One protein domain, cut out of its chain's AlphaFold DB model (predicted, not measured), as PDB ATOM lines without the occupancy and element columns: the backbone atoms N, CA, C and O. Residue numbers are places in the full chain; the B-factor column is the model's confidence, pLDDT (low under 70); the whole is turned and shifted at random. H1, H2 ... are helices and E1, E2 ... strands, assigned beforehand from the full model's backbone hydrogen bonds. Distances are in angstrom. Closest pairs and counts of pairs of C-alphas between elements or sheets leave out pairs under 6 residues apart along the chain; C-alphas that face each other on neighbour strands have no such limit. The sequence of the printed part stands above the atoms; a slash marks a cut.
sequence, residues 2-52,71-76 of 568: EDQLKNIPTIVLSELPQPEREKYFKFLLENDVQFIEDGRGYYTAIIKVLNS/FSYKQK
ATOM      1  N   GLU A   2     -21.653  38.555 128.776       56.12
ATOM      2  CA  GLU A   2     -20.853  39.720 128.352       56.12
ATOM      3  C   GLU A   2     -20.272  40.572 129.497       56.12
ATOM      4  O   GLU A   2     -19.103  40.943 129.440       56.12
ATOM      5  N   ASP A   3     -21.023  40.822 130.578       70.31
ATOM      6  CA  ASP A   3     -20.517  41.613 131.714       70.31
ATOM      7  C   ASP A   3     -19.331  40.976 132.452       70.31
ATOM      8  O   ASP A   3     -18.505  41.695 133.009       70.31
ATOM      9  N   GLN A   4     -19.186  39.648 132.415       62.12
ATOM     10  CA  GLN A   4     -18.026  38.972 133.011       62.12
ATOM     11  C   GLN A   4     -16.762  39.124 132.152       62.12
ATOM     12  O   GLN A   4     -15.656  39.005 132.676       62.12
ATOM     13  N   LEU A   5     -16.904  39.428 130.856       68.31
ATOM     14  CA  LEU A   5     -15.777  39.626 129.940       68.31
ATOM     15  C   LEU A   5     -15.147  41.024 130.074       68.31
ATOM     16  O   LEU A   5     -13.979  41.195 129.738       68.31
ATOM     17  N   LYS A   6     -15.880  42.017 130.602       78.00
ATOM     18  CA  LYS A   6     -15.416  43.418 130.719       78.00
ATOM     19  C   LYS A   6     -14.178  43.592 131.609       78.00
ATOM     20  O   LYS A   6     -13.390  44.500 131.369       78.00
ATOM     21  N   ASN A   7     -13.988  42.710 132.590       81.25
ATOM     22  CA  ASN A   7     -12.856  42.744 133.525       81.25
ATOM     23  C   ASN A   7     -11.709  41.797 133.131       81.25
ATOM     24  O   ASN A   7     -10.785  41.590 133.916       81.25
ATOM     25  N   ILE A   8     -11.768  41.195 131.940       82.12
ATOM     26  CA  ILE A   8     -10.729  40.300 131.435       82.12
ATOM     27  C   ILE A   8      -9.668  41.158 130.720       82.12
ATOM     28  O   ILE A   8      -9.950  41.670 129.630       82.12
ATOM     29  N   PRO A   9      -8.459  41.349 131.290       86.62
ATOM     30  CA  PRO A   9      -7.408  42.136 130.649       86.62
ATOM     31  C   PRO A   9      -7.144  41.648 129.219       86.62
ATOM     32  O   PRO A   9      -6.979  40.455 128.966       86.62
ATOM     33  N   THR A  10      -7.173  42.579 128.266       89.00
ATOM     34  CA  THR A  10      -7.172  42.272 126.831       89.00
ATOM     35  C   THR A  10      -5.835  42.646 126.198       89.00
ATOM     36  O   THR A  10      -5.351  43.754 126.409       89.00
ATOM     37  N   ILE A  11      -5.248  41.739 125.414       90.88
ATOM     38  CA  ILE A  11      -3.994  41.958 124.681       90.88
ATOM     39  C   ILE A  11      -4.294  42.085 123.182       90.88
ATOM     40  O   ILE A  11      -5.003  41.258 122.605       90.88
ATOM     41  N   VAL A  12      -3.726  43.108 122.541       93.19
ATOM     42  CA  VAL A  12      -3.912  43.397 121.113       93.19
ATOM     43  C   VAL A  12      -2.572  43.241 120.387       93.19
ATOM     44  O   VAL A  12      -1.694  44.092 120.508       93.19
ATOM     45  N   LEU A  13      -2.364  42.157 119.622       88.25
ATOM     46  CA  LEU A  13      -1.034  41.871 119.041       88.25
ATOM     47  C   LEU A  13      -0.524  42.933 118.068       88.25
ATOM     48  O   LEU A  13       0.690  43.109 117.956       88.25
ATOM     49  N   SER A  14      -1.414  43.636 117.366       90.06
ATOM     50  CA  SER A  14      -1.019  44.729 116.470       90.06
ATOM     51  C   SER A  14      -0.374  45.902 117.214       90.06
ATOM     52  O   SER A  14       0.411  46.626 116.609       90.06
ATOM     53  N   GLU A  15      -0.659  46.056 118.509       94.62
ATOM     54  CA  GLU A  15      -0.119  47.111 119.374       94.62
ATOM     55  C   GLU A  15       1.179  46.680 120.083       94.62
ATOM     56  O   GLU A  15       1.948  47.529 120.528       94.62
ATOM     57  N   LEU A  16       1.476  45.374 120.143       91.31
ATOM     58  CA  LEU A  16       2.713  44.877 120.754       91.31
ATOM     59  C   LEU A  16       3.950  45.121 119.869       91.31
ATOM     60  O   LEU A  16       3.876  44.930 118.645       91.31
ATOM     61  N   PRO A  17       5.124  45.418 120.467       94.50
ATOM     62  CA  PRO A  17       6.410  45.386 119.777       94.50
ATOM     63  C   PRO A  17       6.664  44.033 119.100       94.50
ATOM     64  O   PRO A  17       6.341  42.980 119.653       94.50
ATOM     65  N   GLN A  18       7.308  44.043 117.928       91.75
ATOM     66  CA  GLN A  18       7.617  42.829 117.159       91.75
ATOM     67  C   GLN A  18       8.206  41.662 117.991       91.75
ATOM     68  O   GLN A  18       7.638  40.571 117.917       91.75
ATOM     69  N   PRO A  19       9.259  41.837 118.823       93.88
ATOM     70  CA  PRO A  19       9.858  40.718 119.562       93.88
ATOM     71  C   PRO A  19       8.967  40.148 120.678       93.88
ATOM     72  O   PRO A  19       9.227  39.052 121.174       93.88
ATOM     73  N   GLU A  20       7.928  40.867 121.109       93.31
ATOM     74  CA  GLU A  20       6.911  40.332 122.023       93.31
ATOM     75  C   GLU A  20       5.805  39.626 121.244       93.31
ATOM     76  O   GLU A  20       5.411  38.512 121.589       93.31
ATOM     77  N   ARG A  21       5.369  40.232 120.135       94.62
ATOM     78  CA  ARG A  21       4.379  39.674 119.212       94.62
ATOM     79  C   ARG A  21       4.777  38.281 118.713       94.62
ATOM     80  O   ARG A  21       3.950  37.375 118.715       94.62
ATOM     81  N   GLU A  22       6.046  38.090 118.356       91.50
ATOM     82  CA  GLU A  22       6.601  36.794 117.936       91.50
ATOM     83  C   GLU A  22       6.551  35.733 119.051       91.50
ATOM     84  O   GLU A  22       6.234  34.574 118.778       91.50
ATOM     85  N   LYS A  23       6.775  36.114 120.320       93.62
ATOM     86  CA  LYS A  23       6.637  35.198 121.470       93.62
ATOM     87  C   LYS A  23       5.187  34.760 121.668       93.62
ATOM     88  O   LYS A  23       4.946  33.575 121.889       93.62
ATOM     89  N   TYR A  24       4.234  35.688 121.557       93.31
ATOM     90  CA  TYR A  24       2.811  35.352 121.636       93.31
ATOM     91  C   TYR A  24       2.374  34.463 120.469       93.31
ATOM     92  O   TYR A  24       1.737  33.447 120.720       93.31
ATOM     93  N   PHE A  25       2.762  34.761 119.222       90.94
ATOM     94  CA  PHE A  25       2.455  33.881 118.085       90.94
ATOM     95  C   PHE A  25       3.012  32.469 118.275       90.94
ATOM     96  O   PHE A  25       2.290  31.500 118.050       90.94
ATOM     97  N   LYS A  26       4.258  32.341 118.747       91.19
ATOM     98  CA  LYS A  26       4.844  31.036 119.063       91.19
ATOM     99  C   LYS A  26       4.026  30.288 120.123       91.19
ATOM    100  O   LYS A  26       3.663  29.142 119.893       91.19
ATOM    101  N   PHE A  27       3.672  30.945 121.229       93.12
ATOM    102  CA  PHE A  27       2.838  30.353 122.281       93.12
ATOM    103  C   PHE A  27       1.450  29.918 121.772       93.12
ATOM    104  O   PHE A  27       0.987  28.830 122.108       93.12
ATOM    105  N   LEU A  28       0.795  30.744 120.949       93.81
ATOM    106  CA  LEU A  28      -0.524  30.461 120.373       93.81
ATOM    107  C   LEU A  28      -0.492  29.238 119.442       93.81
ATOM    108  O   LEU A  28      -1.389  28.400 119.511       93.81
ATOM    109  N   LEU A  29       0.561  29.117 118.624       87.44
ATOM    110  CA  LEU A  29       0.796  27.971 117.740       87.44
ATOM    111  C   LEU A  29       1.161  26.697 118.516       87.44
ATOM    112  O   LEU A  29       0.660  25.628 118.194       87.44
ATOM    113  N   GLU A  30       1.994  26.792 119.555       88.06
ATOM    114  CA  GLU A  30       2.394  25.641 120.386       88.06
ATOM    115  C   GLU A  30       1.235  25.044 121.210       88.06
ATOM    116  O   GLU A  30       1.349  23.918 121.691       88.06
ATOM    117  N   ASN A  31       0.130  25.781 121.373       90.81
ATOM    118  CA  ASN A  31      -1.035  25.381 122.169       90.81
ATOM    119  C   ASN A  31      -2.331  25.237 121.341       90.81
ATOM    120  O   ASN A  31      -3.405  25.161 121.934       90.81
ATOM    121  N   ASP A  32      -2.244  25.202 120.002       89.50
ATOM    122  CA  ASP A  32      -3.385  25.033 119.080       89.50
ATOM    123  C   ASP A  32      -4.574  25.989 119.379       89.50
ATOM    124  O   ASP A  32      -5.745  25.600 119.334       89.50
ATOM    125  N   VAL A  33      -4.289  27.251 119.737       92.38
ATOM    126  CA  VAL A  33      -5.312  28.193 120.231       92.38
ATOM    127  C   VAL A  33      -6.269  28.619 119.112       92.38
ATOM    128  O   VAL A  33      -5.865  29.227 118.122       92.38
ATOM    129  N   GLN A  34      -7.561  28.345 119.305       87.31
ATOM    130  CA  GLN A  34      -8.622  28.718 118.368       87.31
ATOM    131  C   GLN A  34      -9.055  30.180 118.537       87.31
ATOM    132  O   GLN A  34      -9.170  30.688 119.655       87.31
ATOM    133  N   PHE A  35      -9.354  30.831 117.410       91.19
ATOM    134  CA  PHE A  35      -9.877  32.195 117.348       91.19
ATOM    135  C   PHE A  35     -11.318  32.198 116.845       91.19
ATOM    136  O   PHE A  35     -11.675  31.436 115.950       91.19
ATOM    137  N   ILE A  36     -12.120  33.105 117.394       90.31
ATOM    138  CA  ILE A  36     -13.502  33.372 117.002       90.31
ATOM    139  C   ILE A  36     -13.551  34.790 116.433       90.31
ATOM    140  O   ILE A  36     -13.018  35.720 117.042       90.31
ATOM    141  N   GLU A  37     -14.176  34.969 115.275       91.94
ATOM    142  CA  GLU A  37     -14.404  36.297 114.709       91.94
ATOM    143  C   GLU A  37     -15.532  37.011 115.477       91.94
ATOM    144  O   GLU A  37     -16.680  36.573 115.502       91.94
ATOM    145  N   ASP A  38     -15.188  38.116 116.134       85.88
ATOM    146  CA  ASP A  38     -16.130  39.116 116.638       85.88
ATOM    147  C   ASP A  38     -16.787  39.795 115.425       85.88
ATOM    148  O   ASP A  38     -16.085  40.137 114.469       85.88
ATOM    149  N   GLY A  39     -18.099  40.063 115.470       81.62
ATOM    150  CA  GLY A  39     -18.909  40.620 114.366       81.62
ATOM    151  C   GLY A  39     -18.505  42.023 113.876       81.62
ATOM    152  O   GLY A  39     -19.225  42.660 113.114       81.62
ATOM    153  N   ARG A  40     -17.348  42.514 114.326       86.12
ATOM    154  CA  ARG A  40     -16.642  43.724 113.894       86.12
ATOM    155  C   ARG A  40     -15.395  43.418 113.038       86.12
ATOM    156  O   ARG A  40     -14.623  44.338 112.775       86.12
ATOM    157  N   GLY A  41     -15.158  42.154 112.664       85.94
ATOM    158  CA  GLY A  41     -13.986  41.699 111.896       85.94
ATOM    159  C   GLY A  41     -12.696  41.572 112.722       85.94
ATOM    160  O   GLY A  41     -11.600  41.801 112.205       85.94
ATOM    161  N   TYR A  42     -12.812  41.282 114.024       86.50
ATOM    162  CA  TYR A  42     -11.664  41.088 114.924       86.50
ATOM    163  C   TYR A  42     -11.605  39.644 115.411       86.50
ATOM    164  O   TYR A  42     -12.570  39.135 115.973       86.50
ATOM    165  N   TYR A  43     -10.444  39.012 115.304       88.12
ATOM    166  CA  TYR A  43     -10.248  37.642 115.771       88.12
ATOM    167  C   TYR A  43      -9.904  37.653 117.263       88.12
ATOM    168  O   TYR A  43      -8.965  38.333 117.684       88.12
ATOM    169  N   THR A  44     -10.697  36.926 118.052       90.31
ATOM    170  CA  THR A  44     -10.688  36.917 119.520       90.31
ATOM    171  C   THR A  44     -10.456  35.505 120.049       90.31
ATOM    172  O   THR A  44     -11.084  34.558 119.587       90.31
ATOM    173  N   ALA A  45      -9.581  35.357 121.042       92.56
ATOM    174  CA  ALA A  45      -9.350  34.107 121.766       92.56
ATOM    175  C   ALA A  45      -9.380  34.366 123.278       92.56
ATOM    176  O   ALA A  45      -8.929  35.416 123.740       92.56
ATOM    177  N   ILE A  46      -9.901  33.413 124.055       90.00
ATOM    178  CA  ILE A  46      -9.924  33.482 125.522       90.00
ATOM    179  C   ILE A  46      -8.981  32.409 126.053       90.00
ATOM    180  O   ILE A  46      -9.209  31.217 125.848       90.00
ATOM    181  N   ILE A  47      -7.922  32.830 126.745       89.00
ATOM    182  CA  ILE A  47      -6.865  31.931 127.218       89.00
ATOM    183  C   ILE A  47      -6.845  31.943 128.743       89.00
ATOM    184  O   ILE A  47      -6.695  32.988 129.382       89.00
ATOM    185  N   LYS A  48      -6.982  30.755 129.338       86.94
ATOM    186  CA  LYS A  48      -6.913  30.560 130.787       86.94
ATOM    187  C   LYS A  48      -5.530  30.050 131.175       86.94
ATOM    188  O   LYS A  48      -5.245  28.860 131.060       86.94
ATOM    189  N   VAL A  49      -4.681  30.950 131.657       82.69
ATOM    190  CA  VAL A  49      -3.338  30.596 132.126       82.69
ATOM    191  C   VAL A  49      -3.433  29.959 133.516       82.69
ATOM    192  O   VAL A  49      -4.106  30.468 134.415       82.69
ATOM    193  N   LEU A  50      -2.767  28.819 133.702       78.56
ATOM    194  CA  LEU A  50      -2.579  28.205 135.014       78.56
ATOM    195  C   LEU A  50      -1.243  28.682 135.584       78.56
ATOM    196  O   LEU A  50      -0.184  28.335 135.068       78.56
ATOM    197  N   ASN A  51      -1.296  29.478 136.648       76.81
ATOM    198  CA  ASN A  51      -0.108  29.931 137.358       76.81
ATOM    199  C   ASN A  51       0.611  28.728 137.999       76.81
ATOM    200  O   ASN A  51       0.010  27.934 138.723       76.81
ATOM    201  N   SER A  52       1.905  28.580 137.719       63.03
ATOM    202  CA  SER A  52       2.700  27.423 138.147       63.03
ATOM    203  C   SER A  52       2.919  27.365 139.662       63.03
ATOM    204  O   SER A  52       3.102  26.277 140.204       63.03
ATOM    205  N   PHE A  71      -7.174  36.221 130.326       46.66
ATOM    206  CA  PHE A  71      -6.889  37.289 129.373       46.66
ATOM    207  C   PHE A  71      -7.685  37.057 128.086       46.66
ATOM    208  O   PHE A  71      -7.902  35.919 127.661       46.66
ATOM    209  N   SER A  72      -8.138  38.160 127.503       38.38
ATOM    210  CA  SER A  72      -8.828  38.210 126.218       38.38
ATOM    211  C   SER A  72      -7.849  38.724 125.169       38.38
ATOM    212  O   SER A  72      -6.814  39.314 125.483       38.38
ATOM    213  N   TYR A  73      -8.158  38.493 123.909       61.34
ATOM    214  CA  TYR A  73      -7.274  38.786 122.795       61.34
ATOM    215  C   TYR A  73      -8.071  39.474 121.700       61.34
ATOM    216  O   TYR A  73      -9.178  39.028 121.427       61.34
ATOM    217  N   LYS A  74      -7.524  40.487 121.018       52.19
ATOM    218  CA  LYS A  74      -8.098  40.965 119.746       52.19
ATOM    219  C   LYS A  74      -7.015  41.215 118.703       52.19
ATOM    220  O   LYS A  74      -6.027  41.889 118.976       52.19
ATOM    221  N   GLN A  75      -7.228  40.737 117.480       53.88
ATOM    222  CA  GLN A  75      -6.408  41.091 116.321       53.88
ATOM    223  C   GLN A  75      -7.289  41.571 115.172       53.88
ATOM    224  O   GLN A  75      -8.231  40.889 114.770       53.88
ATOM    225  N   LYS A  76      -6.945  42.736 114.617       39.81
ATOM    226  CA  LYS A  76      -7.509  43.230 113.361       39.81
ATOM    227  C   LYS A  76      -6.675  42.695 112.203       39.81
ATOM    228  O   LYS A  76      -5.482  42.991 112.131       39.81
TER     229      LYS A  76
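Overview. This is residues 2 to 52 and 71 to 76 of the 568 residues of an uncharacterized protein of Stentor coeruleus (UniProt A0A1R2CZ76). A small branched sheet of five strands is built round E5: E1 runs along one side of it, E3 and E4 follow each other along the other side, and E2 makes a hairpin with E3. H2, the longer helix, is set off from one face of this sheet, and the short H1 is away beyond the opposite face. The printed part has 57 residues, with two named helices and five named strands in the order H1, E1, H2, E2, E3, E4, E5, a mixed class. E1 and E5 are parallel and the other neighbour pairs antiparallel; the whole is only just compact, close to loose, with a radius of gyration of the C-alphas of 11.8 A and spans of 31 by 30 by 20 A.

Arrangement. Start at H1, residues 2 to 5, which is not on the sheet. Go on to E1, residues 10 to 12, parallel to E5, residues 71 to 76; N 11 and O 72 are 2.9 A apart, within hydrogen-bond range. H2, residues 18 to 30, is not on the sheet and is apart from E5; 8 of its 9 O i to N i+4 pairs are within range, while H1 is too short for one. E2, residues 36 to 38, and E3, residues 42 to 44, form a hairpin, with N 36 and O 44 at 2.8 A. E3 runs on into E4, residues 46 to 48, at 22 degrees. Beside E5, find N 43 and O 75 at 3.0 A for E3, and N 47 and O 71 at 3.2 A for E4.

Along the chain. Find C-alpha 2 at (-20.853, 39.720, 128.352), where H1 begins. From C-alpha 18 at (7.617, 42.829, 117.159), H2 runs 18.3 A. E5 runs 17.1 A to C-alpha 76 at (-7.509, 43.230, 113.361).

Size, cuts and confidence. The C-alphas farthest apart, of Arg 40 and Ser 52, are 35.0 A apart. Residues 53 to 70 are not printed, and C-alphas 52 and 71 are 16.3 A apart across this cut. The links printed whole are tight. Confidence is under 70 at residues 2, 4 to 5, 52 and 71 to 76.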